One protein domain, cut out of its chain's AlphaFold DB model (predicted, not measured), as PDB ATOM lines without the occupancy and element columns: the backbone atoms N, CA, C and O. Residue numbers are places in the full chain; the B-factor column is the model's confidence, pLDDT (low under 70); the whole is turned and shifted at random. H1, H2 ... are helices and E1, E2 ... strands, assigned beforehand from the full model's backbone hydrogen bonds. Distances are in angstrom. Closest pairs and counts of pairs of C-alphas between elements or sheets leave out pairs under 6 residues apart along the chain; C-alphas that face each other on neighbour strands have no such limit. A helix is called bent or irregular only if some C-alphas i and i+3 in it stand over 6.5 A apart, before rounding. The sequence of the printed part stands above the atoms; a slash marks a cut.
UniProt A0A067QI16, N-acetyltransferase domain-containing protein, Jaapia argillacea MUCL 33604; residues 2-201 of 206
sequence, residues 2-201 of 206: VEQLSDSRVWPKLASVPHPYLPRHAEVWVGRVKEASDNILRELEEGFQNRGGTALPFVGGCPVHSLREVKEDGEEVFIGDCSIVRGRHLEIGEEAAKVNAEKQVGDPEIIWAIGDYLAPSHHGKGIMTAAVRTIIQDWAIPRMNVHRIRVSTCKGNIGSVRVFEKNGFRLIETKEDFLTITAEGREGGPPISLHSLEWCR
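What this domain is: This is residues 2 to 201 of the 206 residues of the protein "N-acetyltransferase domain-containing protein" of Jaapia argillacea MUCL 33604 (UniProt A0A067QI16). One strongly twisted sheet of six strands makes the core, with helices H5 and H6 covering one face of it, while the long helix H2 runs past the sheet without packing on it. Short H1, H3 and H4 only graze the sheet, and E1 and E2 form a hairpin at one edge. The printed part has 200 residues, in the order H1 H2 E1 E2 H3 H4 E3 H5 E4 H6 E5 E6; the class is mixed, helices and strands. The sheet runs E1 E2 E3 E4 E6 E5 and is mixed, with E3 and E4 parallel. The whole is compact, with a radius of gyration of the C-alphas of 17.3 A and spans of 53 by 48 by 31 A.

Where its parts are: Begin with the sheet: E1 is residues 66 to 70, E2 76 to 86 (28.9 A), E3 111 to 118 (23.9 A), E4 148 to 154, E6 192 to 200 (26.0 A) and E5 170 to 179. E2 bends by 62 degrees at residue 79, and E5 by 84 degrees at residue 176. Find C-alpha 111 at (-21.586, -19.843, 24.927), where E3 begins, and C-alpha 200 at (-14.539, -21.258, 18.510), where E6 ends. The helices are H5, 127 to 144 (22.7 A), H6, 158 to 165, H3, 89 to 92, H4, 94 to 102, H1, 2 to 6, and H2, 23 to 50. H2 runs 40.2 A from C-alpha 23 at (-25.855, 11.164, 33.149). H5 is irregular, but only just: C-alphas 138 and 141 are 6.9 A apart.

How they stand to each other: Look first at E3 and E4, parallel, where N 150 and O 112 are 2.8 A apart. On one side, E2 is antiparallel to E3 (N 83 and O 115, 2.8 A), and E1 to E2 (N 69 and O 77, 2.8 A). On the other, E6 is antiparallel to E4 (N 151 and O 197, 2.9 A), and E5 makes a hairpin with E6 (N 194 and O 175, 2.9 A). H5 and H6 lie on the same face, two layers with the sheet; residues 128 to 132 of H5 touch H6, closest at the C-alphas of Thr 129 and Val 163, 5.0 A, at a steep tilt of 37 degrees, only just steep, the same way. E3, H5, E4 form a strand-helix-strand unit, parallel neighbours joined through a helix, with a right-handed crossover; E4, H6, E5 form a split one, with E6 between its strands, also right-handed. H3 and H4 only just touch, with 3 pairs of C-alphas within 8 A, and only at the corner, closest at the C-alphas of His 89 and Ala 97, 5.4 A. H2 is apart from E2 and E3, for instance, and close but not clearly touching H1 (C-alphas of Val 2 and Pro 23, 6.2 A). Every O i to N i+4 pair is within hydrogen-bond range in H1, H2, H4 and H6, and 12 of 14 in H5; H3 is too short for such a pair.

The domain as a whole: The C-alphas of Gly 52 and Pro 190 are the two farthest apart, 55.1 A. The printed part has no cut. The links H1 to H2, H2 to E1 and E5 to E6 are long. Mean pLDDT of the printed part is 96.5, and no printed residue is under 70.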
ATOM      1  N   VAL A   2     -20.747   9.830  28.784       94.62
ATOM      2  CA  VAL A   2     -21.968  10.525  28.304       94.62
ATOM      3  C   VAL A   2     -21.776  11.149  26.922       94.62
ATOM      4  O   VAL A   2     -22.571  10.899  26.021       94.62
ATOM      5  N   GLU A   3     -20.684  11.888  26.736       94.31
ATOM      6  CA  GLU A   3     -20.317  12.480  25.447       94.31
ATOM      7  C   GLU A   3     -20.143  11.415  24.351       94.31
ATOM      8  O   GLU A   3     -20.779  11.481  23.304       94.31
ATOM      9  N   GLN A   4     -19.352  10.374  24.627       94.44
ATOM     10  CA  GLN A   4     -19.056   9.294  23.676       94.44
ATOM     11  C   GLN A   4     -20.314   8.531  23.239       94.44
ATOM     12  O   GLN A   4     -20.467   8.233  22.059       94.44
ATOM     13  N   LEU A   5     -21.220   8.226  24.174       95.56
ATOM     14  CA  LEU A   5     -22.478   7.521  23.903       95.56
ATOM     15  C   LEU A   5     -23.590   8.448  23.387       95.56
ATOM     16  O   LEU A   5     -24.653   7.965  23.014       95.56
ATOM     17  N   SER A   6     -23.344   9.755  23.319       95.69
ATOM     18  CA  SER A   6     -24.209  10.709  22.614       95.69
ATOM     19  C   SER A   6     -23.752  10.957  21.173       95.69
ATOM     20  O   SER A   6     -24.518  11.491  20.371       95.69
ATOM     21  N   ASP A   7     -22.536  10.539  20.813       96.25
ATOM     22  CA  ASP A   7     -21.973  10.735  19.479       96.25
ATOM     23  C   ASP A   7     -22.672   9.849  18.432       96.25
ATOM     24  O   ASP A   7     -22.821   8.632  18.601       96.25
ATOM     25  N   SER A   8     -23.078  10.456  17.314       95.12
ATOM     26  CA  SER A   8     -23.790   9.791  16.213       95.12
ATOM     27  C   SER A   8     -22.968   8.714  15.503       95.12
ATOM     28  O   SER A   8     -23.521   7.881  14.785       95.12
ATOM     29  N   ARG A   9     -21.652   8.671  15.720       95.19
ATOM     30  CA  ARG A   9     -20.775   7.605  15.225       95.19
ATOM     31  C   ARG A   9     -20.811   6.353  16.107       95.19
ATOM     32  O   ARG A   9     -20.319   5.315  15.671       95.19
ATOM     33  N   VAL A  10     -21.387   6.428  17.312       94.94
ATOM     34  CA  VAL A  10     -21.401   5.337  18.305       94.94
ATOM     35  C   VAL A  10     -22.813   4.829  18.564       94.94
ATOM     36  O   VAL A  10     -23.103   3.674  18.257       94.94
ATOM     37  N   TRP A  11     -23.711   5.661  19.099       94.00
ATOM     38  CA  TRP A  11     -25.000   5.176  19.612       94.00
ATOM     39  C   TRP A  11     -25.874   4.448  18.576       94.00
ATOM     40  O   TRP A  11     -26.490   3.443  18.951       94.00
ATOM     41  N   PRO A  12     -25.904   4.816  17.272       92.88
ATOM     42  CA  PRO A  12     -26.732   4.095  16.305       92.88
ATOM     43  C   PRO A  12     -26.265   2.656  16.084       92.88
ATOM     44  O   PRO A  12     -27.022   1.830  15.585       92.88
ATOM     45  N   LYS A  13     -25.013   2.348  16.440       93.00
ATOM     46  CA  LYS A  13     -24.405   1.025  16.282       93.00
ATOM     47  C   LYS A  13     -24.650   0.100  17.477       93.00
ATOM     48  O   LYS A  13     -24.367  -1.092  17.366       93.00
ATOM     49  N   LEU A  14     -25.179   0.631  18.581       92.75
ATOM     50  CA  LEU A  14     -25.383  -0.076  19.843       92.75
ATOM     51  C   LEU A  14     -26.882  -0.199  20.123       92.75
ATOM     52  O   LEU A  14     -27.541   0.797  20.408       92.75
ATOM     53  N   ALA A  15     -27.438  -1.406  20.045       90.81
ATOM     54  CA  ALA A  15     -28.888  -1.605  20.124       90.81
ATOM     55  C   ALA A  15     -29.499  -1.262  21.497       90.81
ATOM     56  O   ALA A  15     -30.664  -0.888  21.575       90.81
ATOM     57  N   SER A  16     -28.716  -1.365  22.573       90.88
ATOM     58  CA  SER A  16     -29.178  -1.186  23.956       90.88
ATOM     59  C   SER A  16     -28.925   0.207  24.543       90.88
ATOM     60  O   SER A  16     -29.202   0.421  25.719       90.88
ATOM     61  N   VAL A  17     -28.359   1.140  23.771       94.44
ATOM     62  CA  VAL A  17     -27.986   2.476  24.265       94.44
ATOM     63  C   VAL A  17     -29.151   3.453  24.075       94.44
ATOM     64  O   VAL A  17     -29.563   3.650  22.931       94.44
ATOM     65  N   PRO A  18     -29.674   4.079  25.148       96.19
ATOM     66  CA  PRO A  18     -30.677   5.139  25.049       96.19
ATOM     67  C   PRO A  18     -30.213   6.333  24.219       96.19
ATOM     68  O   PRO A  18     -29.017   6.630  24.174       96.19
ATOM     69  N   HIS A  19     -31.154   7.066  23.627       95.75
ATOM     70  CA  HIS A  19     -30.859   8.347  22.990       95.75
ATOM     71  C   HIS A  19     -31.991   9.363  23.236       95.75
ATOM     72  O   HIS A  19     -33.116   9.087  22.838       95.75
ATOM     73  N   PRO A  20     -31.721  10.538  23.844       96.56
ATOM     74  CA  PRO A  20     -30.411  11.030  24.280       96.56
ATOM     75  C   PRO A  20     -29.809  10.201  25.426       96.56
ATOM     76  O   PRO A  20     -30.521   9.659  26.272       96.56
ATOM     77  N   TYR A  21     -28.476  10.105  25.463       97.38
ATOM     78  CA  TYR A  21     -27.776   9.418  26.543       97.38
ATOM     79  C   TYR A  21     -27.488  10.403  27.681       97.38
ATOM     80  O   TYR A  21     -26.780  11.388  27.499       97.38
ATOM     81  N   LEU A  22     -28.063  10.159  28.858       97.56
ATOM     82  CA  LEU A  22     -28.078  11.103  29.976       97.56
ATOM     83  C   LEU A  22     -27.160  10.633  31.113       97.56
ATOM     84  O   LEU A  22     -26.894   9.433  31.212       97.56
ATOM     85  N   PRO A  23     -26.710  11.531  32.014       97.75
ATOM     86  CA  PRO A  23     -25.855  11.164  33.149       97.75
ATOM     87  C   PRO A  23     -26.394   9.992  33.981       97.75
ATOM     88  O   PRO A  23     -25.646   9.061  34.261       97.75
ATOM     89  N   ARG A  24     -27.710   9.950  34.242       97.44
ATOM     90  CA  ARG A  24     -28.359   8.827  34.944       97.44
ATOM     91  C   ARG A  24     -28.131   7.463  34.276       97.44
ATOM     92  O   ARG A  24     -28.034   6.453  34.959       97.44
ATOM     93  N   HIS A  25     -28.036   7.410  32.943       97.38
ATOM     94  CA  HIS A  25     -27.785   6.156  32.226       97.38
ATOM     95  C   HIS A  25     -26.351   5.682  32.467       97.38
ATOM     96  O   HIS A  25     -26.126   4.484  32.635       97.38
ATOM     97  N   ALA A  26     -25.401   6.623  32.524       96.06
ATOM     98  CA  ALA A  26     -24.015   6.330  32.868       96.06
ATOM     99  C   ALA A  26     -23.906   5.843  34.317       96.06
ATOM    100  O   ALA A  26     -23.275   4.823  34.559       96.06
ATOM    101  N   GLU A  27     -24.560   6.516  35.266       97.06
ATOM    102  CA  GLU A  27     -24.565   6.133  36.686       97.06
ATOM    103  C   GLU A  27     -25.100   4.711  36.891       97.06
ATOM    104  O   GLU A  27     -24.448   3.891  37.538       97.06
ATOM    105  N   VAL A  28     -26.241   4.384  36.273       96.50
ATOM    106  CA  VAL A  28     -26.828   3.035  36.325       96.50
ATOM    107  C   VAL A  28     -25.885   1.995  35.716       96.50
ATOM    108  O   VAL A  28     -25.677   0.926  36.294       96.50
ATOM    109  N   TRP A  29     -25.295   2.292  34.555       95.12
ATOM    110  CA  TRP A  29     -24.370   1.373  33.894       95.12
ATOM    111  C   TRP A  29     -23.101   1.142  34.723       95.12
ATOM    112  O   TRP A  29     -22.720  -0.010  34.927       95.12
ATOM    113  N   VAL A  30     -22.488   2.212  35.243       95.31
ATOM    114  CA  VAL A  30     -21.274   2.150  36.073       95.31
ATOM    115  C   VAL A  30     -21.548   1.374  37.354       95.31
ATOM    116  O   VAL A  30     -20.746   0.513  37.708       95.31
ATOM    117  N   GLY A  31     -22.683   1.618  38.017       96.00
ATOM    118  CA  GLY A  31     -23.077   0.880  39.217       96.00
ATOM    119  C   GLY A  31     -23.144  -0.626  38.964       96.00
ATOM    120  O   GLY A  31     -22.483  -1.397  39.657       96.00
ATOM    121  N   ARG A  32     -23.849  -1.039  37.902       95.25
ATOM    122  CA  ARG A  32     -23.963  -2.453  37.510       95.25
ATOM    123  C   ARG A  32     -22.608  -3.078  37.168       95.25
ATOM    124  O   ARG A  32     -22.329  -4.206  37.560       95.25
ATOM    125  N   VAL A  33     -21.788  -2.372  36.391       94.94
ATOM    126  CA  VAL A  33     -20.461  -2.846  35.970       94.94
ATOM    127  C   VAL A  33     -19.529  -3.012  37.162       94.94
ATOM    128  O   VAL A  33     -18.844  -4.031  37.267       94.94
ATOM    129  N   LYS A  34     -19.530  -2.039  38.075       96.00
ATOM    130  CA  LYS A  34     -18.733  -2.096  39.295       96.00
ATOM    131  C   LYS A  34     -19.146  -3.282  40.158       96.00
ATOM    132  O   LYS A  34     -18.287  -4.062  40.542       96.00
ATOM    133  N   GLU A  35     -20.442  -3.438  40.419       97.06
ATOM    134  CA  GLU A  35     -20.958  -4.546  41.226       97.06
ATOM    135  C   GLU A  35     -20.567  -5.908  40.635       97.06
ATOM    136  O   GLU A  35     -20.048  -6.770  41.344       97.06
ATOM    137  N   ALA A  36     -20.739  -6.089  39.321       96.12
ATOM    138  CA  ALA A  36     -20.338  -7.317  38.640       96.12
ATOM    139  C   ALA A  36     -18.823  -7.570  38.741       96.12
ATOM    140  O   ALA A  36     -18.404  -8.692  39.022       96.12
ATOM    141  N   SER A  37     -18.005  -6.531  38.553       97.44
ATOM    142  CA  SER A  37     -16.542  -6.635  38.625       97.44
ATOM    143  C   SER A  37     -16.060  -6.970  40.038       97.44
ATOM    144  O   SER A  37     -15.232  -7.864  40.199       97.44
ATOM    145  N   ASP A  38     -16.617  -6.315  41.061       97.81
ATOM    146  CA  ASP A  38     -16.311  -6.586  42.470       97.81
ATOM    147  C   ASP A  38     -16.668  -8.035  42.843       97.81
ATOM    148  O   ASP A  38     -15.901  -8.712  43.531       97.81
ATOM    149  N   ASN A  39     -17.812  -8.538  42.362       97.19
ATOM    150  CA  ASN A  39     -18.231  -9.920  42.594       97.19
ATOM    151  C   ASN A  39     -17.261 -10.925  41.961       97.19
ATOM    152  O   ASN A  39     -16.834 -11.855  42.639       97.19
ATOM    153  N   ILE A  40     -16.852 -10.705  40.707       97.38
ATOM    154  CA  ILE A  40     -15.891 -11.580  40.017       97.38
ATOM    155  C   ILE A  40     -14.525 -11.571  40.717       97.38
ATOM    156  O   ILE A  40     -13.893 -12.618  40.848       97.38
ATOM    157  N   LEU A  41     -14.057 -10.407  41.180       97.31
ATOM    158  CA  LEU A  41     -12.801 -10.307  41.932       97.31
ATOM    159  C   LEU A  41     -12.871 -11.072  43.256       97.31
ATOM    160  O   LEU A  41     -11.935 -11.797  43.587       97.31
ATOM    161  N   ARG A  42     -13.991 -10.963  43.974       97.06
ATOM    162  CA  ARG A  42     -14.229 -11.720  45.205       97.06
ATOM    163  C   ARG A  42     -14.268 -13.228  44.957       97.06
ATOM    164  O   ARG A  42     -13.588 -13.957  45.667       97.06
ATOM    165  N   GLU A  43     -14.978 -13.697  43.928       95.75
ATOM    166  CA  GLU A  43     -14.984 -15.118  43.535       95.75
ATOM    167  C   GLU A  43     -13.570 -15.631  43.227       95.75
ATOM    168  O   GLU A  43     -13.197 -16.745  43.611       95.75
ATOM    169  N   LEU A  44     -12.770 -14.812  42.538       95.62
ATOM    170  CA  LEU A  44     -11.392 -15.137  42.198       95.62
ATOM    171  C   LEU A  44     -10.523 -15.273  43.455       95.62
ATOM    172  O   LEU A  44      -9.781 -16.249  43.577       95.62
ATOM    173  N   GLU A  45     -10.620 -14.315  44.378       96.38
ATOM    174  CA  GLU A  45      -9.859 -14.302  45.629       96.38
ATOM    175  C   GLU A  45     -10.272 -15.451  46.555       96.38
ATOM    176  O   GLU A  45      -9.425 -16.239  46.974       96.38
ATOM    177  N   GLU A  46     -11.570 -15.624  46.806       95.94
ATOM    178  CA  GLU A  46     -12.095 -16.716  47.629       95.94
ATOM    179  C   GLU A  46     -11.716 -18.081  47.047       95.94
ATOM    180  O   GLU A  46     -11.225 -18.959  47.759       95.94
ATOM    181  N   GLY A  47     -11.880 -18.269  45.736       95.25
ATOM    182  CA  GLY A  47     -11.526 -19.526  45.089       95.25
ATOM    183  C   GLY A  47     -10.019 -19.792  45.062       95.25
ATOM    184  O   GLY A  47      -9.620 -20.956  45.104       95.25
ATOM    185  N   PHE A  48      -9.176 -18.755  45.039       96.25
ATOM    186  CA  PHE A  48      -7.728 -18.895  45.197       96.25
ATOM    187  C   PHE A  48      -7.365 -19.364  46.610       96.25
ATOM    188  O   PHE A  48      -6.610 -20.328  46.766       96.25
ATOM    189  N   GLN A  49      -7.952 -18.742  47.636       95.94
ATOM    190  CA  GLN A  49      -7.729 -19.122  49.034       95.94
ATOM    191  C   GLN A  49      -8.218 -20.545  49.323       95.94
ATOM    192  O   GLN A  49      -7.486 -21.350  49.899       95.94
ATOM    193  N   ASN A  50      -9.402 -20.913  48.825       94.25
ATOM    194  CA  ASN A  50      -9.964 -22.260  48.967       94.25
ATOM    195  C   ASN A  50      -9.106 -23.354  48.303       94.25
ATOM    196  O   ASN A  50      -9.227 -24.531  48.639       94.25
ATOM    197  N   ARG A  51      -8.217 -22.978  47.374       92.94
ATOM    198  CA  ARG A  51      -7.243 -23.862  46.706       92.94
ATOM    199  C   ARG A  51      -5.840 -23.756  47.314       92.94
ATOM    200  O   ARG A  51      -4.847 -24.092  46.662       92.94
ATOM    201  N   GLY A  52      -5.739 -23.254  48.544       92.25
ATOM    202  CA  GLY A  52      -4.481 -23.119  49.278       92.25
ATOM    203  C   GLY A  52      -3.500 -22.130  48.647       92.25
ATOM    204  O   GLY A  52      -2.296 -22.273  48.837       92.25
ATOM    205  N   GLY A  53      -3.985 -21.180  47.842       91.12
ATOM    206  CA  GLY A  53      -3.148 -20.176  47.184       91.12
ATOM    207  C   GLY A  53      -2.249 -20.727  46.072       91.12
ATOM    208  O   GLY A  53      -1.240 -20.114  45.730       91.12
ATOM    209  N   THR A  54      -2.579 -21.894  45.515       88.69
ATOM    210  CA  THR A  54      -1.734 -22.563  44.508       88.69
ATOM    211  C   THR A  54      -2.249 -22.427  43.078       88.69
ATOM    212  O   THR A  54      -1.463 -22.464  42.133       88.69
ATOM    213  N   ALA A  55      -3.559 -22.243  42.898       91.06
ATOM    214  CA  ALA A  55      -4.187 -22.132  41.589       91.06
ATOM    215  C   ALA A  55      -5.416 -21.221  41.641       91.06
ATOM    216  O   ALA A  55      -6.221 -21.291  42.569       91.06
ATOM    217  N   LEU A  56      -5.578 -20.390  40.612       93.00
ATOM    218  CA  LEU A  56      -6.764 -19.553  40.441       93.00
ATOM    219  C   LEU A  56      -7.944 -20.392  39.909       93.00
ATOM    220  O   LEU A  56      -7.730 -21.252  39.047       93.00
ATOM    221  N   PRO A  57      -9.176 -20.156  40.394       95.88
ATOM    222  CA  PRO A  57     -10.376 -20.823  39.896       95.88
ATOM    223  C   PRO A  57     -10.774 -20.299  38.506       95.88
ATOM    224  O   PRO A  57     -10.291 -19.261  38.047       95.88
ATOM    225  N   PHE A  58     -11.718 -20.992  37.862       97.69
ATOM    226  CA  PHE A  58     -12.534 -20.352  36.835       97.69
ATOM    227  C   PHE A  58     -13.584 -19.441  37.488       97.69
ATOM    228  O   PHE A  58     -14.097 -19.770  38.556       97.69
ATOM    229  N   VAL A  59     -13.917 -18.331  36.831       97.44
ATOM    230  CA  VAL A  59     -14.896 -17.325  37.274       97.44
ATOM    231  C   VAL A  59     -15.924 -17.024  36.183       97.44
ATOM    232  O   VAL A  59     -15.709 -17.306  35.002       97.44
ATOM    233  N   GLY A  60     -17.068 -16.461  36.577       96.06
ATOM    234  CA  GLY A  60     -18.225 -16.244  35.700       96.06
ATOM    235  C   GLY A  60     -18.137 -15.059  34.726       96.06
ATOM    236  O   GLY A  60     -19.142 -14.746  34.088       96.06
ATOM    237  N   GLY A  61     -16.989 -14.388  34.599       96.62
ATOM    238  CA  GLY A  61     -16.841 -13.181  33.780       96.62
ATOM    239  C   GLY A  61     -15.430 -12.588  33.793       96.62
ATOM    240  O   GLY A  61     -14.488 -13.193  34.307       96.62
ATOM    241  N   CYS A  62     -15.291 -11.381  33.236       97.62
ATOM    242  CA  CYS A  62     -14.068 -10.580  33.310       97.62
ATOM    243  C   CYS A  62     -14.287  -9.334  34.186       97.62
ATOM    244  O   CYS A  62     -15.186  -8.556  33.872       97.62
ATOM    245  N   PRO A  63     -13.476  -9.105  35.239       96.56
ATOM    246  CA  PRO A  63     -13.604  -7.934  36.105       96.56
ATOM    247  C   PRO A  63     -12.927  -6.682  35.527       96.56
ATOM    248  O   PRO A  63     -13.055  -5.596  36.081       96.56
ATOM    249  N   VAL A  64     -12.167  -6.820  34.434       93.38
ATOM    250  CA  VAL A  64     -11.434  -5.719  33.801       93.38
ATOM    251  C   VAL A  64     -11.830  -5.630  32.337       93.38
ATOM    252  O   VAL A  64     -11.367  -6.398  31.496       93.38
ATOM    253  N   HIS A  65     -12.696  -4.671  32.034       94.56
ATOM    254  CA  HIS A  65     -13.200  -4.466  30.677       94.56
ATOM    255  C   HIS A  65     -13.281  -2.992  30.246       94.56
ATOM    256  O   HIS A  65     -13.651  -2.699  29.111       94.56
ATOM    257  N   SER A  66     -12.885  -2.059  31.118       96.50
ATOM    258  CA  SER A  66     -12.773  -0.636  30.784       96.50
ATOM    259  C   SER A  66     -11.488  -0.340  30.013       96.50
ATOM    260  O   SER A  66     -10.392  -0.703  30.442       96.50
ATOM    261  N   LEU A  67     -11.621   0.379  28.903       97.69
ATOM    262  CA  LEU A  67     -10.506   0.887  28.111       97.69
ATOM    263  C   LEU A  67     -10.226   2.332  28.507       97.69
ATOM    264  O   LEU A  67     -11.137   3.164  28.540       97.69
ATOM    265  N   ARG A  68      -8.956   2.637  28.770       96.88
ATOM    266  CA  ARG A  68      -8.506   3.976  29.147       96.88
ATOM    267  C   ARG A  68      -7.244   4.386  28.401       96.88
ATOM    268  O   ARG A  68      -6.386   3.551  28.125       96.88
ATOM    269  N   GLU A  69      -7.161   5.663  28.069       97.38
ATOM    270  CA  GLU A  69      -5.953   6.320  27.580       97.38
ATOM    271  C   GLU A  69      -5.250   6.975  28.764       97.38
ATOM    272  O   GLU A  69      -5.884   7.709  29.516       97.38
ATOM    273  N   VAL A  70      -3.959   6.706  28.924       97.31
ATOM    274  CA  VAL A  70      -3.113   7.384  29.911       97.31
ATOM    275  C   VAL A  70      -2.365   8.489  29.175       97.31
ATOM    276  O   VAL A  70      -1.594   8.199  28.258       97.31
ATOM    277  N   LYS A  71      -2.633   9.748  29.526       95.94
ATOM    278  CA  LYS A  71      -1.973  10.922  28.940       95.94
ATOM    279  C   LYS A  71      -0.542  11.080  29.468       95.94
ATOM    280  O   LYS A  71      -0.147  10.439  30.438       95.94
ATOM    281  N   GLU A  72       0.234  11.962  28.835       96.50
ATOM    282  CA  GLU A  72       1.628  12.251  29.221       96.50
ATOM    283  C   GLU A  72       1.766  12.760  30.666       96.50
ATOM    284  O   GLU A  72       2.775  12.497  31.317       96.50
ATOM    285  N   ASP A  73       0.746  13.447  31.181       96.31
ATOM    286  CA  ASP A  73       0.673  13.949  32.559       96.31
ATOM    287  C   ASP A  73       0.146  12.912  33.569       96.31
ATOM    288  O   ASP A  73       0.039  13.204  34.762       96.31
ATOM    289  N   GLY A  74      -0.161  11.695  33.111       96.31
ATOM    290  CA  GLY A  74      -0.707  10.614  33.924       96.31
ATOM    291  C   GLY A  74      -2.227  10.644  34.091       96.31
ATOM    292  O   GLY A  74      -2.764   9.764  34.764       96.31
ATOM    293  N   GLU A  75      -2.944  11.601  33.489       96.50
ATOM    294  CA  GLU A  75      -4.408  11.593  33.489       96.50
ATOM    295  C   GLU A  75      -4.934  10.348  32.755       96.50
ATOM    296  O   GLU A  75      -4.547  10.065  31.618       96.50
ATOM    297  N   GLU A  76      -5.854   9.614  33.385       96.31
ATOM    298  CA  GLU A  76      -6.529   8.478  32.762       96.31
ATOM    299  C   GLU A  76      -7.900   8.892  32.212       96.31
ATOM    300  O   GLU A  76      -8.820   9.237  32.956       96.31
ATOM    301  N   VAL A  77      -8.070   8.796  30.897       95.69
ATOM    302  CA  VAL A  77      -9.335   9.081  30.217       95.69
ATOM    303  C   VAL A  77     -10.011   7.780  29.832       95.69
ATOM    304  O   VAL A  77      -9.459   6.976  29.088       95.69
ATOM    305  N   PHE A  78     -11.247   7.580  30.281       95.81
ATOM    306  CA  PHE A  78     -12.069   6.464  29.823       95.81
ATOM    307  C   PHE A  78     -12.412   6.633  28.333       95.81
ATOM    308  O   PHE A  78     -13.041   7.621  27.945       95.81
ATOM    309  N   ILE A  79     -12.048   5.655  27.505       97.62
ATOM    310  CA  ILE A  79     -12.222   5.695  26.044       97.62
ATOM    311  C   ILE A  79     -13.120   4.585  25.503       97.62
ATOM    312  O   ILE A  79     -13.366   4.559  24.303       97.62
ATOM    313  N   GLY A  80     -13.618   3.666  26.326       97.50
ATOM    314  CA  GLY A  80     -14.507   2.619  25.839       97.50
ATOM    315  C   GLY A  80     -14.614   1.426  26.767       97.50
ATOM    316  O   GLY A  80     -14.047   1.401  27.856       97.50
ATOM    317  N   ASP A  81     -15.341   0.427  26.299       97.69
ATOM    318  CA  ASP A  81     -15.653  -0.778  27.048       97.69
ATOM    319  C   ASP A  81     -15.580  -1.998  26.134       97.69
ATOM    320  O   ASP A  81     -15.954  -1.909  24.965       97.69
ATOM    321  N   CYS A  82     -15.116  -3.127  26.658       98.19
ATOM    322  CA  CYS A  82     -15.123  -4.408  25.962       98.19
ATOM    323  C   CYS A  82     -15.490  -5.512  26.949       98.19
ATOM    324  O   CYS A  82     -14.625  -6.114  27.569       98.19
ATOM    325  N   SER A  83     -16.774  -5.774  27.136       97.00
ATOM    326  CA  SER A  83     -17.254  -6.761  28.106       97.00
ATOM    327  C   SER A  83     -17.360  -8.160  27.498       97.00
ATOM    328  O   SER A  83     -17.664  -8.310  26.316       97.00
ATOM    329  N   ILE A  84     -17.161  -9.191  28.325       98.12
ATOM    330  CA  ILE A  84     -17.534 -10.575  28.016       98.12
ATOM    331  C   ILE A  84     -18.537 -11.058  29.064       98.12
ATOM    332  O   ILE A  84     -18.286 -10.993  30.265       98.12
ATOM    333  N   VAL A  85     -19.694 -11.517  28.602       96.75
ATOM    334  CA  VAL A  85     -20.814 -11.951  29.443       96.75
ATOM    335  C   VAL A  85     -21.341 -13.289  28.958       96.75
ATOM    336  O   VAL A  85     -21.101 -13.694  27.822       96.75
ATOM    337  N   ARG A  86     -22.070 -14.005  29.811       97.44
ATOM    338  CA  ARG A  86     -22.743 -15.233  29.387       97.44
ATOM    339  C   ARG A  86     -23.753 -14.898  28.279       97.44
ATOM    340  O   ARG A  86     -24.520 -13.946  28.422       97.44
ATOM    341  N   GLY A  87     -23.725 -15.642  27.173       97.31
ATOM    342  CA  GLY A  87     -24.569 -15.384  26.004       97.31
ATOM    343  C   GLY A  87     -26.057 -15.479  26.338       97.31
ATOM    344  O   GLY A  87     -26.462 -16.357  27.108       97.31
ATOM    345  N   ARG A  88     -26.863 -14.571  25.771       95.50
ATOM    346  CA  ARG A  88     -28.302 -14.438  26.049       95.50
ATOM    347  C   ARG A  88     -29.128 -14.572  24.768       95.50
ATOM    348  O   ARG A  88     -28.606 -14.872  23.698       95.50
ATOM    349  N   HIS A  89     -30.438 -14.356  24.881       94.12
ATOM    350  CA  HIS A  89     -31.397 -14.554  23.791       94.12
ATOM    351  C   HIS A  89     -31.010 -13.832  22.488       94.12
ATOM    352  O   HIS A  89     -31.244 -14.368  21.407       94.12
ATOM    353  N   LEU A  90     -30.370 -12.659  22.568       93.12
ATOM    354  CA  LEU A  90     -29.945 -11.895  21.395       93.12
ATOM    355  C   LEU A  90     -28.883 -12.638  20.563       93.12
ATOM    356  O   LEU A  90     -28.956 -12.657  19.331       93.12
ATOM    357  N   GLU A  91     -27.904 -13.258  21.221       95.12
ATOM    358  CA  GLU A  91     -26.783 -13.935  20.562       95.12
ATOM    359  C   GLU A  91     -27.071 -15.412  20.266       95.12
ATOM    360  O   GLU A  91     -26.648 -15.928  19.228       95.12
ATOM    361  N   ILE A  92     -27.784 -16.108  21.160       95.81
ATOM    362  CA  ILE A  92     -27.953 -17.570  21.087       95.81
ATOM    363  C   ILE A  92     -29.405 -18.048  20.985       95.81
ATOM    364  O   ILE A  92     -29.618 -19.229  20.724       95.81
ATOM    365  N   GLY A  93     -30.394 -17.158  21.097       95.50
ATOM    366  CA  GLY A  93     -31.820 -17.508  21.100       95.50
ATOM    367  C   GLY A  93     -32.352 -17.879  22.489       95.50
ATOM    368  O   GLY A  93     -31.585 -18.224  23.385       95.50
ATOM    369  N   GLU A  94     -33.670 -17.779  22.672       95.56
ATOM    370  CA  GLU A  94     -34.352 -17.885  23.977       95.56
ATOM    371  C   GLU A  94     -34.090 -19.223  24.688       95.56
ATOM    372  O   GLU A  94     -33.593 -19.252  25.812       95.56
ATOM    373  N   GLU A  95     -34.356 -20.344  24.015       96.69
ATOM    374  CA  GLU A  95     -34.215 -21.675  24.620       96.69
ATOM    375  C   GLU A  95     -32.755 -22.017  24.927       96.69
ATOM    376  O   GLU A  95     -32.436 -22.504  26.013       96.69
ATOM    377  N   ALA A  96     -31.838 -21.682  24.015       97.00
ATOM    378  CA  ALA A  96     -30.416 -21.872  24.263       97.00
ATOM    379  C   ALA A  96     -29.920 -20.984  25.410       97.00
ATOM    380  O   ALA A  96     -29.064 -21.424  26.169       97.00
ATOM    381  N   ALA A  97     -30.454 -19.768  25.574       98.00
ATOM    382  CA  ALA A  97     -30.103 -18.878  26.676       98.00
ATOM    383  C   ALA A  97     -30.498 -19.440  28.044       98.00
ATOM    384  O   ALA A  97     -29.696 -19.343  28.973       98.00
ATOM    385  N   LYS A  98     -31.670 -20.078  28.161       97.81
ATOM    386  CA  LYS A  98     -32.104 -20.756  29.397       97.81
ATOM    387  C   LYS A  98     -31.141 -21.881  29.774       97.81
ATOM    388  O   LYS A  98     -30.554 -21.847  30.849       97.81
ATOM    389  N   VAL A  99     -30.877 -22.795  28.837       98.19
ATOM    390  CA  VAL A  99     -29.924 -23.902  29.044       98.19
ATOM    391  C   VAL A  99     -28.520 -23.370  29.343       98.19
ATOM    392  O   VAL A  99     -27.814 -23.879  30.208       98.19
ATOM    393  N   ASN A 100     -28.090 -22.320  28.640       98.31
ATOM    394  CA  ASN A 100     -26.785 -21.708  28.849       98.31
ATOM    395  C   ASN A 100     -26.662 -21.074  30.237       98.31
ATOM    396  O   ASN A 100     -25.577 -21.129  30.803       98.31
ATOM    397  N   ALA A 101     -27.729 -20.497  30.799       97.62
ATOM    398  CA  ALA A 101     -27.733 -19.878  32.127       97.62
ATOM    399  C   ALA A 101     -27.545 -20.890  33.270       97.62
ATOM    400  O   ALA A 101     -26.947 -20.545  34.285       97.62
ATOM    401  N   GLU A 102     -27.980 -22.137  33.084       97.75
ATOM    402  CA  GLU A 102     -27.906 -23.193  34.104       97.75
ATOM    403  C   GLU A 102     -26.519 -23.848  34.211       97.75
ATOM    404  O   GLU A 102     -26.211 -24.500  35.210       97.75
ATOM    405  N   LYS A 103     -25.648 -23.660  33.211       98.19
ATOM    406  CA  LYS A 103     -24.312 -24.274  33.198       98.19
ATOM    407  C   LYS A 103     -23.416 -23.761  34.323       98.19
ATOM    408  O   LYS A 103     -23.362 -22.560  34.609       98.19
ATOM    409  N   GLN A 104     -22.645 -24.659  34.922       98.00
ATOM    410  CA  GLN A 104     -21.703 -24.292  35.975       98.00
ATOM    411  C   GLN A 104     -20.548 -23.449  35.423       98.00
ATOM    412  O   GLN A 104     -20.149 -23.592  34.271       98.00
ATOM    413  N   VAL A 105     -20.001 -22.549  36.241       97.56
ATOM    414  CA  VAL A 105     -18.821 -21.758  35.860       97.56
ATOM    415  C   VAL A 105     -17.672 -22.686  35.457       97.56
ATOM    416  O   VAL A 105     -17.349 -23.634  36.169       97.56
ATOM    417  N   GLY A 106     -17.051 -22.396  34.312       97.25
ATOM    418  CA  GLY A 106     -15.985 -23.215  33.737       97.25
ATOM    419  C   GLY A 106     -16.467 -24.376  32.863       97.25
ATOM    420  O   GLY A 106     -15.627 -25.093  32.322       97.25
ATOM    421  N   ASP A 107     -17.775 -24.570  32.684       98.38
ATOM    422  CA  ASP A 107     -18.306 -25.536  31.720       98.38
ATOM    423  C   ASP A 107     -17.927 -25.121  30.276       98.38
ATOM    424  O   ASP A 107     -18.238 -23.998  29.853       98.38
ATOM    425  N   PRO A 108     -17.244 -25.994  29.505       97.50
ATOM    426  CA  PRO A 108     -16.772 -25.674  28.157       97.50
ATOM    427  C   PRO A 108     -17.905 -25.469  27.140       97.50
ATOM    428  O   PRO A 108     -17.679 -24.888  26.080       97.50
ATOM    429  N   GLU A 109     -19.125 -25.916  27.435       97.94
ATOM    430  CA  GLU A 109     -20.293 -25.730  26.576       97.94
ATOM    431  C   GLU A 109     -21.007 -24.392  26.808       97.94
ATOM    432  O   GLU A 109     -22.028 -24.115  26.156       97.94
ATOM    433  N   ILE A 110     -20.517 -23.550  27.727       98.62
ATOM    434  CA  ILE A 110     -21.020 -22.184  27.855       98.62
ATOM    435  C   ILE A 110     -20.700 -21.416  26.576       98.62
ATOM    436  O   ILE A 110     -19.547 -21.304  26.153       98.62
ATOM    437  N   ILE A 111     -21.741 -20.830  25.988       98.62
ATOM    438  CA  ILE A 111     -21.586 -19.843  24.927       98.62
ATOM    439  C   ILE A 111     -21.533 -18.466  25.579       98.62
ATOM    440  O   ILE A 111     -22.465 -18.045  26.270       98.62
ATOM    441  N   TRP A 112     -20.433 -17.763  25.353       98.69
ATOM    442  CA  TRP A 112     -20.217 -16.400  25.826       98.69
ATOM    443  C   TRP A 112     -20.595 -15.384  24.748       98.69
ATOM    444  O   TRP A 112     -20.769 -15.735  23.582       98.69
ATOM    445  N   ALA A 113     -20.715 -14.122  25.131       98.38
ATOM    446  CA  ALA A 113     -20.954 -13.005  24.237       98.38
ATOM    447  C   ALA A 113     -20.042 -11.836  24.587       98.38
ATOM    448  O   ALA A 113     -19.773 -11.589  25.761       98.38
ATOM    449  N   ILE A 114     -19.581 -11.118  23.564       98.31
ATOM    450  CA  ILE A 114     -18.803  -9.887  23.719       98.31
ATOM    451  C   ILE A 114     -19.640  -8.701  23.251       98.31
ATOM    452  O   ILE A 114     -20.265  -8.751  22.190       98.31
ATOM    453  N   GLY A 115     -19.631  -7.637  24.051       96.12
ATOM    454  CA  GLY A 115     -20.189  -6.339  23.697       96.12
ATOM    455  C   GLY A 115     -19.139  -5.260  23.898       96.12
ATOM    456  O   GLY A 115     -18.495  -5.222  24.947       96.12
ATOM    457  N   ASP A 116     -18.976  -4.389  22.906       97.00
ATOM    458  CA  ASP A 116     -17.939  -3.369  22.932       97.00
ATOM    459  C   ASP A 116     -18.391  -2.018  22.373       97.00
ATOM    460  O   ASP A 116     -19.358  -1.909  21.613       97.00
ATOM    461  N   TYR A 117     -17.680  -0.972  22.787       97.19
ATOM    462  CA  TYR A 117     -17.647   0.302  22.085       97.19
ATOM    463  C   TYR A 117     -16.343   1.038  22.371       97.19
ATOM    464  O   TYR A 117     -15.682   0.835  23.390       97.19
ATOM    465  N   LEU A 118     -15.991   1.948  21.470       97.94
ATOM    466  CA  LEU A 118     -14.817   2.798  21.599       97.94
ATOM    467  C   LEU A 118     -15.193   4.242  21.274       97.94
ATOM    468  O   LEU A 118     -16.049   4.490  20.420       97.94
ATOM    469  N   ALA A 119     -14.529   5.190  21.926       97.50
ATOM    470  CA  ALA A 119     -14.627   6.607  21.638       97.50
ATOM    471  C   ALA A 119     -14.317   6.862  20.151       97.50
ATOM    472  O   ALA A 119     -13.348   6.301  19.624       97.50
ATOM    473  N   PRO A 120     -15.090   7.718  19.459       96.19
ATOM    474  CA  PRO A 120     -14.891   7.979  18.034       96.19
ATOM    475  C   PRO A 120     -13.478   8.453  17.668       96.19
ATOM    476  O   PRO A 120     -12.948   8.081  16.626       96.19
ATOM    477  N   SER A 121     -12.843   9.238  18.543       96.56
ATOM    478  CA  SER A 121     -11.456   9.722  18.422       96.56
ATOM    479  C   SER A 121     -10.402   8.606  18.367       96.56
ATOM    480  O   SER A 121      -9.246   8.839  17.994       96.56
ATOM    481  N   HIS A 122     -10.784   7.382  18.734       97.62
ATOM    482  CA  HIS A 122      -9.903   6.221  18.854       97.62
ATOM    483  C   HIS A 122     -10.249   5.111  17.851       97.62
ATOM    484  O   HIS A 122      -9.576   4.079  17.809       97.62
ATOM    485  N   HIS A 123     -11.254   5.319  16.994       97.31
ATOM    486  CA  HIS A 123     -11.611   4.377  15.930       97.31
ATOM    487  C   HIS A 123     -10.473   4.201  14.915       97.31
ATOM    488  O   HIS A 123      -9.643   5.082  14.714       97.31
ATOM    489  N   GLY A 124     -10.420   3.035  14.265       96.69
ATOM    490  CA  GLY A 124      -9.443   2.751  13.203       96.69
ATOM    491  C   GLY A 124      -8.002   2.505  13.668       96.69
ATOM    492  O   GLY A 124      -7.169   2.127  12.853       96.69
ATOM    493  N   LYS A 125      -7.704   2.637  14.968       97.94
ATOM    494  CA  LYS A 125      -6.347   2.490  15.533       97.94
ATOM    495  C   LYS A 125      -5.996   1.068  15.996       97.94
ATOM    496  O   LYS A 125      -4.956   0.855  16.603       97.94
ATOM    497  N   GLY A 126      -6.876   0.089  15.775       98.25
ATOM    498  CA  GLY A 126      -6.667  -1.303  16.210       98.25
ATOM    499  C   GLY A 126      -6.846  -1.558  17.714       98.25
ATOM    500  O   GLY A 126      -6.701  -2.700  18.142       98.25
ATOM    501  N   ILE A 127      -7.223  -0.542  18.500       98.56
ATOM    502  CA  ILE A 127      -7.398  -0.631  19.961       98.56
ATOM    503  C   ILE A 127      -8.419  -1.709  20.338       98.56
ATOM    504  O   ILE A 127      -8.093  -2.614  21.097       98.56
ATOM    505  N   MET A 128      -9.625  -1.674  19.759       98.56
ATOM    506  CA  MET A 128     -10.650  -2.674  20.086       98.56
ATOM    507  C   MET A 128     -10.264  -4.083  19.613       98.56
ATOM    508  O   MET A 128     -10.534  -5.066  20.292       98.56
ATOM    509  N   THR A 129      -9.552  -4.200  18.485       98.69
ATOM    510  CA  THR A 129      -9.002  -5.491  18.042       98.69
ATOM    511  C   THR A 129      -8.044  -6.067  19.083       98.69
ATOM    512  O   THR A 129      -8.128  -7.259  19.369       98.69
ATOM    513  N   ALA A 130      -7.168  -5.239  19.660       98.62
ATOM    514  CA  ALA A 130      -6.268  -5.656  20.728       98.62
ATOM    515  C   ALA A 130      -7.028  -6.001  22.018       98.62
ATOM    516  O   ALA A 130      -6.741  -7.038  22.606       98.62
ATOM    517  N   ALA A 131      -8.026  -5.201  22.407       98.62
ATOM    518  CA  ALA A 131      -8.846  -5.446  23.594       98.62
ATOM    519  C   ALA A 131      -9.594  -6.787  23.526       98.62
ATOM    520  O   ALA A 131      -9.476  -7.599  24.442       98.62
ATOM    521  N   VAL A 132     -10.293  -7.059  22.417       98.75
ATOM    522  CA  VAL A 132     -10.996  -8.335  22.198       98.75
ATOM    523  C   VAL A 132     -10.015  -9.507  22.256       98.75
ATOM    524  O   VAL A 132     -10.290 -10.499  22.928       98.75
ATOM    525  N   ARG A 133      -8.844  -9.387  21.617       98.50
ATOM    526  CA  ARG A 133      -7.804 -10.423  21.670       98.50
ATOM    527  C   ARG A 133      -7.347 -10.690  23.100       98.50
ATOM    528  O   ARG A 133      -7.321 -11.843  23.506       98.50
ATOM    529  N   THR A 134      -6.996  -9.641  23.841       98.31
ATOM    530  CA  THR A 134      -6.519  -9.736  25.227       98.31
ATOM    531  C   THR A 134      -7.574 -10.362  26.127       98.31
ATOM    532  O   THR A 134      -7.270 -11.289  26.869       98.31
ATOM    533  N   ILE A 135      -8.837  -9.952  26.007       98.25
ATOM    534  CA  ILE A 135      -9.914 -10.565  26.788       98.25
ATOM    535  C   ILE A 135     -10.055 -12.042  26.466       98.25
ATOM    536  O   ILE A 135     -10.190 -12.832  27.390       98.25
ATOM    537  N   ILE A 136     -10.005 -12.445  25.197       98.31
ATOM    538  CA  ILE A 136     -10.161 -13.857  24.833       98.31
ATOM    539  C   ILE A 136      -8.960 -14.687  25.303       98.31
ATOM    540  O   ILE A 136      -9.142 -15.699  25.981       98.31
ATOM    541  N   GLN A 137      -7.749 -14.269  24.935       97.56
ATOM    542  CA  GLN A 137      -6.523 -15.054  25.106       97.56
ATOM    543  C   GLN A 137      -6.000 -15.015  26.539       97.56
ATOM    544  O   GLN A 137      -5.693 -16.060  27.111       97.56
ATOM    545  N   ASP A 138      -5.952 -13.825  27.134       96.88
ATOM    546  CA  ASP A 138      -5.255 -13.612  28.401       96.88
ATOM    547  C   ASP A 138      -6.196 -13.788  29.601       96.88
ATOM    548  O   ASP A 138      -5.737 -14.062  30.711       96.88
ATOM    549  N   TRP A 139      -7.517 -13.686  29.389       97.75
ATOM    550  CA  TRP A 139      -8.513 -13.855  30.450       97.75
ATOM    551  C   TRP A 139      -9.504 -14.994  30.205       97.75
ATOM    552  O   TRP A 139      -9.544 -15.953  30.969       97.75
ATOM    553  N   ALA A 140     -10.320 -14.920  29.159       98.06
ATOM    554  CA  ALA A 140     -11.489 -15.774  28.982       98.06
ATOM    555  C   ALA A 140     -11.107 -17.256  28.848       98.06
ATOM    556  O   ALA A 140     -11.684 -18.117  29.515       98.06
ATOM    557  N   ILE A 141     -10.084 -17.571  28.053       97.62
ATOM    558  CA  ILE A 141      -9.553 -18.934  27.961       97.62
ATOM    559  C   ILE A 141      -9.046 -19.431  29.332       97.62
ATOM    560  O   ILE A 141      -9.583 -20.426  29.829       97.62
ATOM    561  N   PRO A 142      -8.059 -18.788  29.985       96.69
ATOM    562  CA  PRO A 142      -7.473 -19.327  31.212       96.69
ATOM    563  C   PRO A 142      -8.356 -19.187  32.458       96.69
ATOM    564  O   PRO A 142      -8.188 -19.966  33.396       96.69
ATOM    565  N   ARG A 143      -9.241 -18.186  32.537       97.25
ATOM    566  CA  ARG A 143     -10.018 -17.825  33.743       97.25
ATOM    567  C   ARG A 143     -11.510 -18.090  33.628       97.25
ATOM    568  O   ARG A 143     -12.173 -18.083  34.651       97.25
ATOM    569  N   MET A 144     -12.043 -18.382  32.448       97.94
ATOM    570  CA  MET A 144     -13.470 -18.698  32.288       97.94
ATOM    571  C   MET A 144     -13.703 -20.019  31.536       97.94
ATOM    572  O   MET A 144     -14.850 -20.428  31.375       97.94
ATOM    573  N   ASN A 145     -12.632 -20.688  31.088       97.81
ATOM    574  CA  ASN A 145     -12.672 -21.870  30.224       97.81
ATOM    575  C   ASN A 145     -13.528 -21.646  28.969       97.81
ATOM    576  O   ASN A 145     -14.390 -22.454  28.641       97.81
ATOM    577  N   VAL A 146     -13.342 -20.521  28.275       98.25
ATOM    578  CA  VAL A 146     -14.141 -20.216  27.080       98.25
ATOM    579  C   VAL A 146     -13.731 -21.089  25.895       98.25
ATOM    580  O   VAL A 146     -12.567 -21.110  25.494       98.25
ATOM    581  N   HIS A 147     -14.720 -21.755  25.287       98.31
ATOM    582  CA  HIS A 147     -14.563 -22.474  24.012       98.31
ATOM    583  C   HIS A 147     -15.379 -21.865  22.879       98.31
ATOM    584  O   HIS A 147     -15.033 -22.070  21.719       98.31
ATOM    585  N   ARG A 148     -16.454 -21.126  23.186       98.44
ATOM    586  CA  ARG A 148     -17.369 -20.562  22.188       98.44
ATOM    587  C   ARG A 148     -17.825 -19.163  22.575       98.44
ATOM    588  O   ARG A 148     -18.246 -18.935  23.710       98.44
ATOM    589  N   ILE A 149     -17.788 -18.244  21.613       98.75
ATOM    590  CA  ILE A 149     -18.283 -16.873  21.767       98.75
ATOM    591  C   ILE A 149     -19.173 -16.539  20.573       98.75
ATOM    592  O   ILE A 149     -18.768 -16.749  19.431       98.75
ATOM    593  N   ARG A 150     -20.358 -15.980  20.824       98.50
ATOM    594  CA  ARG A 150     -21.219 -15.384  19.799       98.50
ATOM    595  C   ARG A 150     -21.373 -13.892  20.006       98.50
ATOM    596  O   ARG A 150     -21.562 -13.431  21.122       98.50
ATOM    597  N   VAL A 151     -21.332 -13.146  18.914       97.94
ATOM    598  CA  VAL A 151     -21.532 -11.696  18.920       97.94
ATOM    599  C   VAL A 151     -22.573 -11.314  17.885       97.94
ATOM    600  O   VAL A 151     -22.652 -11.923  16.817       97.94
ATOM    601  N   SER A 152     -23.357 -10.290  18.204       96.69
ATOM    602  CA  SER A 152     -24.355  -9.714  17.307       96.69
ATOM    603  C   SER A 152     -23.968  -8.275  16.983       96.69
ATOM    604  O   SER A 152     -23.755  -7.464  17.880       96.69
ATOM    605  N   THR A 153     -23.888  -7.945  15.696       95.75
ATOM    606  CA  THR A 153     -23.543  -6.597  15.221       95.75
ATOM    607  C   THR A 153     -24.636  -6.079  14.297       95.75
ATOM    608  O   THR A 153     -25.178  -6.836  13.496       95.75
ATOM    609  N   CYS A 154     -24.986  -4.792  14.386       94.81
ATOM    610  CA  CYS A 154     -25.957  -4.200  13.458       94.81
ATOM    611  C   CYS A 154     -25.469  -4.357  12.010       94.81
ATOM    612  O   CYS A 154     -24.304  -4.059  11.720       94.81
ATOM    613  N   LYS A 155     -26.345  -4.766  11.087       94.62
ATOM    614  CA  LYS A 155     -26.026  -4.828   9.654       94.62
ATOM    615  C   LYS A 155     -25.518  -3.458   9.185       94.62
ATOM    616  O   LYS A 155     -26.106  -2.421   9.485       94.62
ATOM    617  N   GLY A 156     -24.366  -3.438   8.513       92.06
ATOM    618  CA  GLY A 156     -23.662  -2.202   8.136       92.06
ATOM    619  C   GLY A 156     -22.727  -1.615   9.210       92.06
ATOM    620  O   GLY A 156     -22.108  -0.573   8.982       92.06
ATOM    621  N   ASN A 157     -22.563  -2.251  10.375       95.25
ATOM    622  CA  ASN A 157     -21.482  -1.941  11.318       95.25
ATOM    623  C   ASN A 157     -20.168  -2.630  10.902       95.25
ATOM    624  O   ASN A 157     -19.670  -3.537  11.566       95.25
ATOM    625  N   ILE A 158     -19.605  -2.181   9.776       95.81
ATOM    626  CA  ILE A 158     -18.405  -2.786   9.177       95.81
ATOM    627  C   ILE A 158     -17.206  -2.747  10.135       95.81
ATOM    628  O   ILE A 158     -16.428  -3.695  10.178       95.81
ATOM    629  N   GLY A 159     -17.070  -1.684  10.935       95.62
ATOM    630  CA  GLY A 159     -15.987  -1.554  11.912       95.62
ATOM    631  C   GLY A 159     -15.984  -2.688  12.939       95.62
ATOM    632  O   GLY A 159     -14.953  -3.329  13.130       95.62
ATOM    633  N   SER A 160     -17.142  -2.979  13.537       96.50
ATOM    634  CA  SER A 160     -17.286  -4.064  14.517       96.50
ATOM    635  C   SER A 160     -17.087  -5.443  13.877       96.50
ATOM    636  O   SER A 160     -16.310  -6.246  14.388       96.50
ATOM    637  N   VAL A 161     -17.656  -5.685  12.686       97.81
ATOM    638  CA  VAL A 161     -17.411  -6.930  11.929       97.81
ATOM    639  C   VAL A 161     -15.910  -7.157  11.716       97.81
ATOM    640  O   VAL A 161     -15.402  -8.231  12.028       97.81
ATOM    641  N   ARG A 162     -15.163  -6.132  11.280       98.25
ATOM    642  CA  ARG A 162     -13.706  -6.241  11.082       98.25
ATOM    643  C   ARG A 162     -12.929  -6.478  12.376       98.25
ATOM    644  O   ARG A 162     -11.894  -7.141  12.329       98.25
ATOM    645  N   VAL A 163     -13.370  -5.928  13.509       98.56
ATOM    646  CA  VAL A 163     -12.757  -6.195  14.823       98.56
ATOM    647  C   VAL A 163     -12.855  -7.681  15.157       98.56
ATOM    648  O   VAL A 163     -11.845  -8.280  15.531       98.56
ATOM    649  N   PHE A 164     -14.035  -8.273  14.979       98.56
ATOM    650  CA  PHE A 164     -14.273  -9.680  15.284       98.56
ATOM    651  C   PHE A 164     -13.599 -10.620  14.275       98.56
ATOM    652  O   PHE A 164     -12.922 -11.558  14.687       98.56
ATOM    653  N   GLU A 165     -13.667 -10.344  12.969       98.44
ATOM    654  CA  GLU A 165     -12.977 -11.151  11.944       98.44
ATOM    655  C   GLU A 165     -11.463 -11.240  12.192       98.44
ATOM    656  O   GLU A 165     -10.875 -12.317  12.114       98.44
ATOM    657  N   LYS A 166     -10.821 -10.122  12.565       98.44
ATOM    658  CA  LYS A 166      -9.389 -10.094  12.920       98.44
ATOM    659  C   LYS A 166      -9.050 -10.913  14.169       98.44
ATOM    660  O   LYS A 166      -7.884 -11.232  14.377       98.44
ATOM    661  N   ASN A 167     -10.051 -11.237  14.981       98.50
ATOM    662  CA  ASN A 167      -9.944 -12.093  16.158       98.50
ATOM    663  C   ASN A 167     -10.418 -13.532  15.889       98.50
ATOM    664  O   ASN A 167     -10.626 -14.294  16.827       98.50
ATOM    665  N   GLY A 168     -10.584 -13.917  14.619       97.94
ATOM    666  CA  GLY A 168     -10.929 -15.283  14.221       97.94
ATOM    667  C   GLY A 168     -12.421 -15.610  14.279       97.94
ATOM    668  O   GLY A 168     -12.792 -16.764  14.067       97.94
ATOM    669  N   PHE A 169     -13.286 -14.626  14.542       98.56
ATOM    670  CA  PHE A 169     -14.727 -14.824  14.414       98.56
ATOM    671  C   PHE A 169     -15.111 -14.992  12.944       98.56
ATOM    672  O   PHE A 169     -14.540 -14.356  12.054       98.56
ATOM    673  N   ARG A 170     -16.129 -15.809  12.692       98.31
ATOM    674  CA  ARG A 170     -16.699 -16.029  11.361       98.31
ATOM    675  C   ARG A 170     -18.167 -15.643  11.367       98.31
ATOM    676  O   ARG A 170     -18.880 -15.967  12.313       98.31
ATOM    677  N   LEU A 171     -18.620 -14.968  10.314       98.06
ATOM    678  CA  LEU A 171     -20.044 -14.731  10.093       98.06
ATOM    679  C   LEU A 171     -20.753 -16.079   9.930       98.06
ATOM    680  O   LEU A 171     -20.394 -16.851   9.043       98.06
ATOM    681  N   ILE A 172     -21.739 -16.346  10.782       97.75
ATOM    682  CA  ILE A 172     -22.528 -17.583  10.735       97.75
ATOM    683  C   ILE A 172     -23.922 -17.349  10.155       97.75
ATOM    684  O   ILE A 172     -24.448 -18.215   9.464       97.75
ATOM    685  N   GLU A 173     -24.509 -16.173  10.385       96.69
ATOM    686  CA  GLU A 173     -25.827 -15.823   9.858       96.69
ATOM    687  C   GLU A 173     -26.033 -14.304   9.799       96.69
ATOM    688  O   GLU A 173     -25.370 -13.525  10.490       96.69
ATOM    689  N   THR A 174     -26.986 -13.885   8.969       97.75
ATOM    690  CA  THR A 174     -27.566 -12.539   9.010       97.75
ATOM    691  C   THR A 174     -29.053 -12.679   9.284       97.75
ATOM    692  O   THR A 174     -29.765 -13.307   8.505       97.75
ATOM    693  N   LYS A 175     -29.509 -12.108  10.396       96.00
ATOM    694  CA  LYS A 175     -30.914 -12.081  10.799       96.00
ATOM    695  C   LYS A 175     -31.521 -10.785  10.279       96.00
ATOM    696  O   LYS A 175     -31.179  -9.715  10.784       96.00
ATOM    697  N   GLU A 176     -32.347 -10.867   9.243       97.56
ATOM    698  CA  GLU A 176     -33.021  -9.694   8.672       97.56
ATOM    699  C   GLU A 176     -34.201  -9.262   9.547       97.56
ATOM    700  O   GLU A 176     -34.896 -10.123  10.084       97.56
ATOM    701  N   ASP A 177     -34.394  -7.946   9.701       96.38
ATOM    702  CA  ASP A 177     -35.523  -7.335  10.423       96.38
ATOM    703  C   ASP A 177     -35.807  -7.995  11.788       96.38
ATOM    704  O   ASP A 177     -36.947  -8.260  12.170       96.38
ATOM    705  N   PHE A 178     -34.736  -8.297  12.525       95.25
ATOM    706  CA  PHE A 178     -34.775  -9.218  13.660       95.25
ATOM    707  C   PHE A 178     -35.032  -8.535  15.002       95.25
ATOM    708  O   PHE A 178     -35.742  -9.078  15.846       95.25
ATOM    709  N   LEU A 179     -34.425  -7.367  15.233       95.06
ATOM    710  CA  LEU A 179     -34.452  -6.716  16.541       95.06
ATOM    711  C   LEU A 179     -35.200  -5.387  16.486       95.06
ATOM    712  O   LEU A 179     -34.706  -4.417  15.915       95.06
ATOM    713  N   THR A 180     -36.341  -5.305  17.164       95.56
ATOM    714  CA  THR A 180     -36.974  -4.020  17.485       95.56
ATOM    715  C   THR A 180     -36.221  -3.364  18.639       95.56
ATOM    716  O   THR A 180     -36.105  -3.946  19.717       95.56
ATOM    717  N   ILE A 181     -35.702  -2.153  18.427       94.75
ATOM    718  CA  ILE A 181     -35.008  -1.402  19.479       94.75
ATOM    719  C   ILE A 181     -36.030  -0.920  20.514       94.75
ATOM    720  O   ILE A 181     -37.022  -0.278  20.175       94.75
ATOM    721  N   THR A 182     -35.749  -1.214  21.781       95.31
ATOM    722  CA  THR A 182     -36.562  -0.821  22.943       95.31
ATOM    723  C   THR A 182     -35.807   0.088  23.914       95.31
ATOM    724  O   THR A 182     -36.285   0.351  25.013       95.31
ATOM    725  N   ALA A 183     -34.603   0.534  23.545       94.88
ATOM    726  CA  ALA A 183     -33.829   1.456  24.364       94.88
ATOM    727  C   ALA A 183     -34.551   2.808  24.481       94.88
ATOM    728  O   ALA A 183     -35.083   3.298  23.485       94.88
ATOM    729  N   GLU A 184     -34.504   3.409  25.673       96.44
ATOM    730  CA  GLU A 184     -35.194   4.668  25.983       96.44
ATOM    731  C   GLU A 184     -34.894   5.765  24.946       96.44
ATOM    732  O   GLU A 184     -33.732   6.070  24.650       96.44
ATOM    733  N   GLY A 185     -35.956   6.350  24.392       95.75
ATOM    734  CA  GLY A 185     -35.909   7.412  23.385       95.75
ATOM    735  C   GLY A 185     -35.631   6.928  21.956       95.75
ATOM    736  O   GLY A 185     -35.432   7.740  21.052       95.75
ATOM    737  N   ARG A 186     -35.610   5.610  21.729       94.62
ATOM    738  CA  ARG A 186     -35.371   4.978  20.417       94.62
ATOM    739  C   ARG A 186     -36.437   3.954  20.033       94.62
ATOM    740  O   ARG A 186     -36.270   3.237  19.044       94.62
ATOM    741  N   GLU A 187     -37.500   3.855  20.815       95.00
ATOM    742  CA  GLU A 187     -38.596   2.925  20.597       95.00
ATOM    743  C   GLU A 187     -39.414   3.287  19.346       95.00
ATOM    744  O   GLU A 187     -39.439   4.430  18.892       95.00
ATOM    745  N   GLY A 188     -40.112   2.298  18.780       90.00
ATOM    746  CA  GLY A 188     -41.051   2.508  17.669       90.00
ATOM    747  C   GLY A 188     -40.420   2.591  16.272       90.00
ATOM    748  O   GLY A 188     -41.147   2.739  15.291       90.00
ATOM    749  N   GLY A 189     -39.095   2.467  16.158       90.12
ATOM    750  CA  GLY A 189     -38.416   2.301  14.870       90.12
ATOM    751  C   GLY A 189     -38.664   0.923  14.233       90.12
ATOM    752  O   GLY A 189     -39.064  -0.015  14.930       90.12
ATOM    753  N   PRO A 190     -38.414   0.770  12.916       93.94
ATOM    754  CA  PRO A 190     -38.477  -0.538  12.272       93.94
ATOM    755  C   PRO A 190     -37.440  -1.494  12.885       93.94
ATOM    756  O   PRO A 190     -36.402  -1.033  13.382       93.94
ATOM    757  N   PRO A 191     -37.682  -2.816  12.841       96.06
ATOM    758  CA  PRO A 191     -36.687  -3.792  13.251       96.06
ATOM    759  C   PRO A 191     -35.370  -3.604  12.492       96.06
ATOM    760  O   PRO A 191     -35.359  -3.265  11.310       96.06
ATOM    761  N   ILE A 192     -34.251  -3.833  13.174       95.56
ATOM    762  CA  ILE A 192     -32.924  -3.803  12.562       95.56
ATOM    763  C   ILE A 192     -32.433  -5.216  12.259       95.56
ATOM    764  O   ILE A 192     -32.659  -6.158  13.025       95.56
ATOM    765  N   SER A 193     -31.691  -5.349  11.164       96.94
ATOM    766  CA  SER A 193     -30.981  -6.583  10.838       96.94
ATOM    767  C   SER A 193     -29.667  -6.693  11.613       96.94
ATOM    768  O   SER A 193     -28.951  -5.701  11.793       96.94
ATOM    769  N   LEU A 194     -29.304  -7.911  12.013       97.19
ATOM    770  CA  LEU A 194     -28.066  -8.206  12.735       97.19
ATOM    771  C   LEU A 194     -27.222  -9.238  11.983       97.19
ATOM    772  O   LEU A 194     -27.738 -10.236  11.489       97.19
ATOM    773  N   HIS A 195     -25.911  -9.036  11.951       97.62
ATOM    774  CA  HIS A 195     -24.954 -10.099  11.675       97.62
ATOM    775  C   HIS A 195     -24.631 -10.829  12.974       97.62
ATOM    776  O   HIS A 195     -24.268 -10.183  13.959       97.62
ATOM    777  N   SER A 196     -24.695 -12.156  12.956       97.88
ATOM    778  CA  SER A 196     -24.200 -12.989  14.049       97.88
ATOM    779  C   SER A 196     -22.894 -13.653  13.635       97.88
ATOM    780  O   SER A 196     -22.806 -14.295  12.584       97.88
ATOM    781  N   LEU A 197     -21.867 -13.478  14.463       98.56
ATOM    782  CA  LEU A 197     -20.548 -14.061  14.258       98.56
ATOM    783  C   LEU A 197     -20.207 -14.994  15.417       98.56
ATOM    784  O   LEU A 197     -20.601 -14.747  16.557       98.56
ATOM    785  N   GLU A 198     -19.453 -16.049  15.126       98.50
ATOM    786  CA  GLU A 198     -19.025 -17.041  16.110       98.50
ATOM    787  C   GLU A 198     -17.503 -17.194  16.100       98.50
ATOM    788  O   GLU A 198     -16.872 -17.239  15.043       98.50
ATOM    789  N   TRP A 199     -16.928 -17.284  17.295       98.62
ATOM    790  CA  TRP A 199     -15.563 -17.725  17.533       98.62
ATOM    791  C   TRP A 199     -15.594 -19.047  18.288       98.62
ATOM    792  O   TRP A 199     -16.343 -19.198  19.258       98.62
ATOM    793  N   CYS A 200     -14.748 -19.975  17.858       97.88
ATOM    794  CA  CYS A 200     -14.539 -21.258  18.510       97.88
ATOM    795  C   CYS A 200     -13.053 -21.415  18.811       97.88
ATOM    796  O   CYS A 200     -12.213 -21.151  17.949       97.88
ATOM    797  N   ARG A 201     -12.736 -21.875  20.021       95.00
ATOM    798  CA  ARG A 201     -11.368 -22.209  20.405       95.00
ATOM    799  C   ARG A 201     -10.869 -23.346  19.520       95.00
ATOM    800  O   ARG A 201     -11.528 -24.380  19.400       95.00
TER     801      ARG A 201